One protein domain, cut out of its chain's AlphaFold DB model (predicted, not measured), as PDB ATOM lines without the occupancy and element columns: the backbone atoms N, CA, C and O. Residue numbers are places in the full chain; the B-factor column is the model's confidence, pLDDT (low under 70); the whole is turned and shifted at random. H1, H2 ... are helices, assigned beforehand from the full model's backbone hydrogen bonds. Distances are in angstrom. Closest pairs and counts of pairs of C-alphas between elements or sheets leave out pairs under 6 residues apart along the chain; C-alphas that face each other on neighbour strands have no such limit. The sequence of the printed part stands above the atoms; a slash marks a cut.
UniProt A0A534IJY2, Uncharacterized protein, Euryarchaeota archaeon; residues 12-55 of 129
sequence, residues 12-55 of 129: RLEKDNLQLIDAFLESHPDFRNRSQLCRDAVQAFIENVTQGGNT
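What this domain is: This is residues 12 to 55 of the 129 residues of an uncharacterized protein of Euryarchaeota archaeon (UniProt A0A534IJY2). Two helices make a T: H1 is the crossbar, and H2 begins beside the middle part of H1 and runs away from it, making the longest axis. A link folds back from the end of H1 to the start of H2, and a short tail follows H2. The printed part has 44 residues with two named helices, H1 then H2, and no named strand; the class is all helix. The whole is loose, with a radius of gyration of the C-alphas of 12.2 A and spans of 31 by 24 by 16 A.

Where its parts are: The printed part begins at Arg 12. H1 holds residues 15 to 27 and measures 18.9 A from C-alpha 15 at (-35.706, -40.915, -5.325) to C-alpha 27 at (-22.995, -27.489, -1.584). H2 holds residues 34 to 50 and measures 23.9 A, ending with C-alpha 50 at (-14.157, -51.836, 11.996).

How they stand to each other: H1 and H2 only just touch, with 3 pairs of C-alphas within 8 A. The closest C-alphas are those of Ile 21 and Arg 34, 6.8 A apart. H1 touches with residues 21 to 25 alone, and H2 with residue 34 alone. Their lines are about perpendicular, at 84 degrees, and their centres are 16.2 A apart. In both helices every O i to N i+4 pair is within hydrogen-bond range.

The domain as a whole: The C-alphas of Lys 15 and Asn 54, the two farthest apart, are 32.6 A from each other. The printed part has no cut, and the link from H1 to H2, 6 residues, is short. Residues 12 to 17, of which 15 to 17 belong to H1, stand free, and so do residues 46 to 52, of which 46 to 50 belong to H2. The mean pLDDT of the printed part is 79.9, and residues 49 to 55 are under 70.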
ATOM      1  N   ARG A  12     -29.595 -49.673  -6.184       85.88
ATOM      2  CA  ARG A  12     -30.845 -48.931  -6.383       85.88
ATOM      3  C   ARG A  12     -31.099 -48.065  -5.159       85.88
ATOM      4  O   ARG A  12     -31.138 -48.576  -4.045       85.88
ATOM      5  N   LEU A  13     -31.256 -46.768  -5.388       86.00
ATOM      6  CA  LEU A  13     -31.567 -45.787  -4.358       86.00
ATOM      7  C   LEU A  13     -32.958 -45.219  -4.613       86.00
ATOM      8  O   LEU A  13     -33.333 -44.984  -5.763       86.00
ATOM      9  N   GLU A  14     -33.689 -44.976  -3.529       92.19
ATOM     10  CA  GLU A  14     -34.944 -44.234  -3.573       92.19
ATOM     11  C   GLU A  14     -34.720 -42.814  -4.101       92.19
ATOM     12  O   GLU A  14     -33.643 -42.225  -3.946       92.19
ATOM     13  N   LYS A  15     -35.762 -42.250  -4.716       89.25
ATOM     14  CA  LYS A  15     -35.706 -40.915  -5.325       89.25
ATOM     15  C   LYS A  15     -35.303 -39.838  -4.313       89.25
ATOM     16  O   LYS A  15     -34.488 -38.981  -4.643       89.25
ATOM     17  N   ASP A  16     -35.816 -39.924  -3.092       90.38
ATOM     18  CA  ASP A  16     -35.532 -38.960  -2.025       90.38
ATOM     19  C   ASP A  16     -34.050 -39.001  -1.615       90.38
ATOM     20  O   ASP A  16     -33.416 -37.962  -1.438       90.38
ATOM     21  N   ASN A  17     -33.448 -40.193  -1.575       86.00
ATOM     22  CA  ASN A  17     -32.022 -40.352  -1.274       86.00
ATOM     23  C   ASN A  17     -31.139 -39.766  -2.381       86.00
ATOM     24  O   ASN A  17     -30.102 -39.173  -2.093       86.00
ATOM     25  N   LEU A  18     -31.548 -39.897  -3.648       86.44
ATOM     26  CA  LEU A  18     -30.838 -39.265  -4.763       86.44
ATOM     27  C   LEU A  18     -30.885 -37.736  -4.666       86.44
ATOM     28  O   LEU A  18     -29.863 -37.097  -4.893       86.44
ATOM     29  N   GLN A  19     -32.027 -37.168  -4.276       90.06
ATOM     30  CA  GLN A  19     -32.169 -35.722  -4.080       90.06
ATOM     31  C   GLN A  19     -31.296 -35.202  -2.935       90.06
ATOM     32  O   GLN A  19     -30.677 -34.151  -3.073       90.06
ATOM     33  N   LEU A  20     -31.207 -35.943  -1.827       88.50
ATOM     34  CA  LEU A  20     -30.317 -35.596  -0.714       88.50
ATOM     35  C   LEU A  20     -28.847 -35.594  -1.142       88.50
ATOM     36  O   LEU A  20     -28.108 -34.671  -0.805       88.50
ATOM     37  N   ILE A  21     -28.437 -36.609  -1.907       87.44
ATOM     38  CA  ILE A  21     -27.085 -36.694  -2.466       87.44
ATOM     39  C   ILE A  21     -26.815 -35.505  -3.391       87.44
ATOM     40  O   ILE A  21     -25.766 -34.882  -3.283       87.44
ATOM     41  N   ASP A  22     -27.752 -35.166  -4.275       87.44
ATOM     42  CA  ASP A  22     -27.588 -34.046  -5.205       87.44
ATOM     43  C   ASP A  22     -27.448 -32.705  -4.483       87.44
ATOM     44  O   ASP A  22     -26.506 -31.965  -4.757       87.44
ATOM     45  N   ALA A  23     -28.308 -32.431  -3.502       89.38
ATOM     46  CA  ALA A  23     -28.227 -31.212  -2.699       89.38
ATOM     47  C   ALA A  23     -26.900 -31.115  -1.916       89.38
ATOM     48  O   ALA A  23     -26.331 -30.032  -1.746       89.38
ATOM     49  N   PHE A  24     -26.375 -32.251  -1.449       87.62
ATOM     50  CA  PHE A  24     -25.068 -32.302  -0.798       87.62
ATOM     51  C   PHE A  24     -23.923 -32.003  -1.779       87.62
ATOM     52  O   PHE A  24     -23.026 -31.229  -1.448       87.62
ATOM     53  N   LEU A  25     -23.970 -32.560  -2.994       87.38
ATOM     54  CA  LEU A  25     -22.964 -32.313  -4.034       87.38
ATOM     55  C   LEU A  25     -22.974 -30.859  -4.523       87.38
ATOM     56  O   LEU A  25     -21.914 -30.294  -4.770       87.38
ATOM     57  N   GLU A  26     -24.147 -30.227  -4.617       86.44
ATOM     58  CA  GLU A  26     -24.263 -28.805  -4.976       86.44
ATOM     59  C   GLU A  26     -23.592 -27.880  -3.951       86.44
ATOM     60  O   GLU A  26     -23.059 -26.832  -4.313       86.44
ATOM     61  N   SER A  27     -23.592 -28.271  -2.674       84.62
ATOM     62  CA  SER A  27     -22.995 -27.489  -1.584       84.62
ATOM     63  C   SER A  27     -21.515 -27.802  -1.329       84.62
ATOM     64  O   SER A  27     -20.855 -27.029  -0.636       84.62
ATOM     65  N   HIS A  28     -20.981 -28.888  -1.901       80.06
ATOM     66  CA  HIS A  28     -19.614 -29.365  -1.660       80.06
ATOM     67  C   HIS A  28     -18.931 -29.774  -2.980       80.06
ATOM     68  O   HIS A  28     -18.892 -30.962  -3.316       80.06
ATOM     69  N   PRO A  29     -18.353 -28.813  -3.731       75.94
ATOM     70  CA  PRO A  29     -17.786 -29.051  -5.064       75.94
ATOM     71  C   PRO A  29     -16.550 -29.967  -5.076       75.94
ATOM     72  O   PRO A  29     -16.118 -30.403  -6.145       75.94
ATOM     73  N   ASP A  30     -15.990 -30.282  -3.906       77.12
ATOM     74  CA  ASP A  30     -14.891 -31.239  -3.750       77.12
ATOM     75  C   ASP A  30     -15.305 -32.669  -4.143       77.12
ATOM     76  O   ASP A  30     -14.474 -33.474  -4.576       77.12
ATOM     77  N   PHE A  31     -16.603 -32.980  -4.070       76.62
ATOM     78  CA  PHE A  31     -17.155 -34.257  -4.508       76.62
ATOM     79  C   PHE A  31     -17.621 -34.159  -5.963       76.62
ATOM     80  O   PHE A  31     -18.603 -33.496  -6.289       76.62
ATOM     81  N   ARG A  32     -16.932 -34.856  -6.873       71.00
ATOM     82  CA  ARG A  32     -17.189 -34.720  -8.319       71.00
ATOM     83  C   ARG A  32     -18.418 -35.477  -8.812       71.00
ATOM     84  O   ARG A  32     -18.975 -35.116  -9.846       71.00
ATOM     85  N   ASN A  33     -18.797 -36.578  -8.161       82.38
ATOM     86  CA  ASN A  33     -19.939 -37.390  -8.582       82.38
ATOM     87  C   ASN A  33     -20.514 -38.245  -7.441       82.38
ATOM     88  O   ASN A  33     -19.835 -38.557  -6.462       82.38
ATOM     89  N   ARG A  34     -21.773 -38.678  -7.611       84.50
ATOM     90  CA  ARG A  34     -22.508 -39.510  -6.639       84.50
ATOM     91  C   ARG A  34     -21.782 -40.812  -6.305       84.50
ATOM     92  O   ARG A  34     -21.795 -41.242  -5.161       84.50
ATOM     93  N   SER A  35     -21.159 -41.454  -7.294       81.94
ATOM     94  CA  SER A  35     -20.466 -42.733  -7.099       81.94
ATOM     95  C   SER A  35     -19.217 -42.597  -6.232       81.94
ATOM     96  O   SER A  35     -18.949 -43.486  -5.430       81.94
ATOM     97  N   GLN A  36     -18.482 -41.494  -6.372       82.50
ATOM     98  CA  GLN A  36     -17.338 -41.156  -5.537       82.50
ATOM     99  C   GLN A  36     -17.800 -40.902  -4.103       82.50
ATOM    100  O   GLN A  36     -17.311 -41.565  -3.199       82.50
ATOM    101  N   LEU A  37     -18.832 -40.069  -3.912       87.31
ATOM    102  CA  LEU A  37     -19.405 -39.829  -2.585       87.31
ATOM    103  C   LEU A  37     -19.860 -41.131  -1.912       87.31
ATOM    104  O   LEU A  37     -19.550 -41.366  -0.750       87.31
ATOM    105  N   CYS A  38     -20.570 -42.000  -2.636       85.88
ATOM    106  CA  CYS A  38     -21.009 -43.284  -2.094       85.88
ATOM    107  C   CYS A  38     -19.831 -44.193  -1.725       85.88
ATOM    108  O   CYS A  38     -19.901 -44.882  -0.711       85.88
ATOM    109  N   ARG A  39     -18.760 -44.214  -2.526       84.56
ATOM    110  CA  ARG A  39     -17.560 -45.006  -2.228       84.56
ATOM    111  C   ARG A  39     -16.887 -44.512  -0.951       84.56
ATOM    112  O   ARG A  39     -16.641 -45.318  -0.060       84.56
ATOM    113  N   ASP A  40     -16.672 -43.206  -0.858       84.44
ATOM    114  CA  ASP A  40     -16.009 -42.575   0.281       84.44
ATOM    115  C   ASP A  40     -16.851 -42.742   1.555       84.44
ATOM    116  O   ASP A  40     -16.328 -43.090   2.609       84.44
ATOM    117  N   ALA A  41     -18.176 -42.593   1.451       86.19
ATOM    118  CA  ALA A  41     -19.097 -42.798   2.566       86.19
ATOM    119  C   ALA A  41     -19.112 -44.253   3.055       86.19
ATOM    120  O   ALA A  41     -19.106 -44.494   4.260       86.19
ATOM    121  N   VAL A  42     -19.120 -45.228   2.139       86.06
ATOM    122  CA  VAL A  42     -19.063 -46.653   2.498       86.06
ATOM    123  C   VAL A  42     -17.725 -46.988   3.148       86.06
ATOM    124  O   VAL A  42     -17.714 -47.664   4.174       86.06
ATOM    125  N   GLN A  43     -16.614 -46.493   2.603       82.69
ATOM    126  CA  GLN A  43     -15.292 -46.696   3.188       82.69
ATOM    127  C   GLN A  43     -15.207 -46.084   4.590       82.69
ATOM    128  O   GLN A  43     -14.886 -46.797   5.533       82.69
ATOM    129  N   ALA A  44     -15.588 -44.815   4.751       81.06
ATOM    130  CA  ALA A  44     -15.588 -44.136   6.045       81.06
ATOM    131  C   ALA A  44     -16.511 -44.825   7.062       81.06
ATOM    132  O   ALA A  44     -16.182 -44.928   8.243       81.06
ATOM    133  N   PHE A  45     -17.665 -45.333   6.618       82.31
ATOM    134  CA  PHE A  45     -18.569 -46.100   7.470       82.31
ATOM    135  C   PHE A  45     -17.937 -47.420   7.924       82.31
ATOM    136  O   PHE A  45     -17.964 -47.734   9.114       82.31
ATOM    137  N   ILE A  46     -17.341 -48.182   7.002       78.06
ATOM    138  CA  ILE A  46     -16.669 -49.445   7.322       78.06
ATOM    139  C   ILE A  46     -15.476 -49.191   8.240       78.06
ATOM    140  O   ILE A  46     -15.345 -49.890   9.238       78.06
ATOM    141  N   GLU A  47     -14.641 -48.192   7.963       73.81
ATOM    142  CA  GLU A  47     -13.513 -47.807   8.819       73.81
ATOM    143  C   GLU A  47     -13.989 -47.447  10.228       73.81
ATOM    144  O   GLU A  47     -13.451 -47.964  11.200       73.81
ATOM    145  N   ASN A  48     -15.062 -46.664  10.361       71.88
ATOM    146  CA  ASN A  48     -15.629 -46.305  11.662       71.88
ATOM    147  C   ASN A  48     -16.152 -47.533  12.433       71.88
ATOM    148  O   ASN A  48     -15.904 -47.679  13.630       71.88
ATOM    149  N   VAL A  49     -16.836 -48.460  11.757       69.62
ATOM    150  CA  VAL A  49     -17.354 -49.685  12.389       69.62
ATOM    151  C   VAL A  49     -16.229 -50.671  12.734       69.62
ATOM    152  O   VAL A  49     -16.248 -51.274  13.806       69.62
ATOM    153  N   THR A  50     -15.238 -50.840  11.855       67.06
ATOM    154  CA  THR A  50     -14.157 -51.836  11.996       67.06
ATOM    155  C   THR A  50     -13.030 -51.387  12.916       67.06
ATOM    156  O   THR A  50     -12.481 -52.218  13.634       67.06
ATOM    157  N   GLN A  51     -12.720 -50.091  12.968       63.56
ATOM    158  CA  GLN A  51     -11.748 -49.543  13.919       63.56
ATOM    159  C   GLN A  51     -12.313 -49.440  15.345       63.56
ATOM    160  O   GLN A  51     -11.614 -48.982  16.245       63.56
ATOM    161  N   GLY A  52     -13.551 -49.898  15.573       50.84
ATOM    162  CA  GLY A  52     -14.205 -49.829  16.873       50.84
ATOM    163  C   GLY A  52     -14.532 -48.381  17.210       50.84
ATOM    164  O   GLY A  52     -13.835 -47.751  17.998       50.84
ATOM    165  N   GLY A  53     -15.580 -47.857  16.571       48.91
ATOM    166  CA  GLY A  53     -16.034 -46.476  16.685       48.91
ATOM    167  C   GLY A  53     -16.128 -45.967  18.123       48.91
ATOM    168  O   GLY A  53     -17.164 -46.070  18.770       48.91
ATOM    169  N   ASN A  54     -15.065 -45.300  18.569       57.22
ATOM    170  CA  ASN A  54     -15.090 -44.334  19.670       57.22
ATOM    171  C   ASN A  54     -15.497 -42.937  19.167       57.22
ATOM    172  O   ASN A  54     -15.207 -41.915  19.791       57.22
ATOM    173  N   THR A  55     -16.159 -42.875  18.011       57.41
ATOM    174  CA  THR A  55     -16.600 -41.629  17.395       57.41
ATOM    175  C   THR A  55     -17.877 -41.163  18.085       57.41
ATOM    176  O   THR A  55     -18.980 -41.592  17.755       57.41
TER     177      THR A  55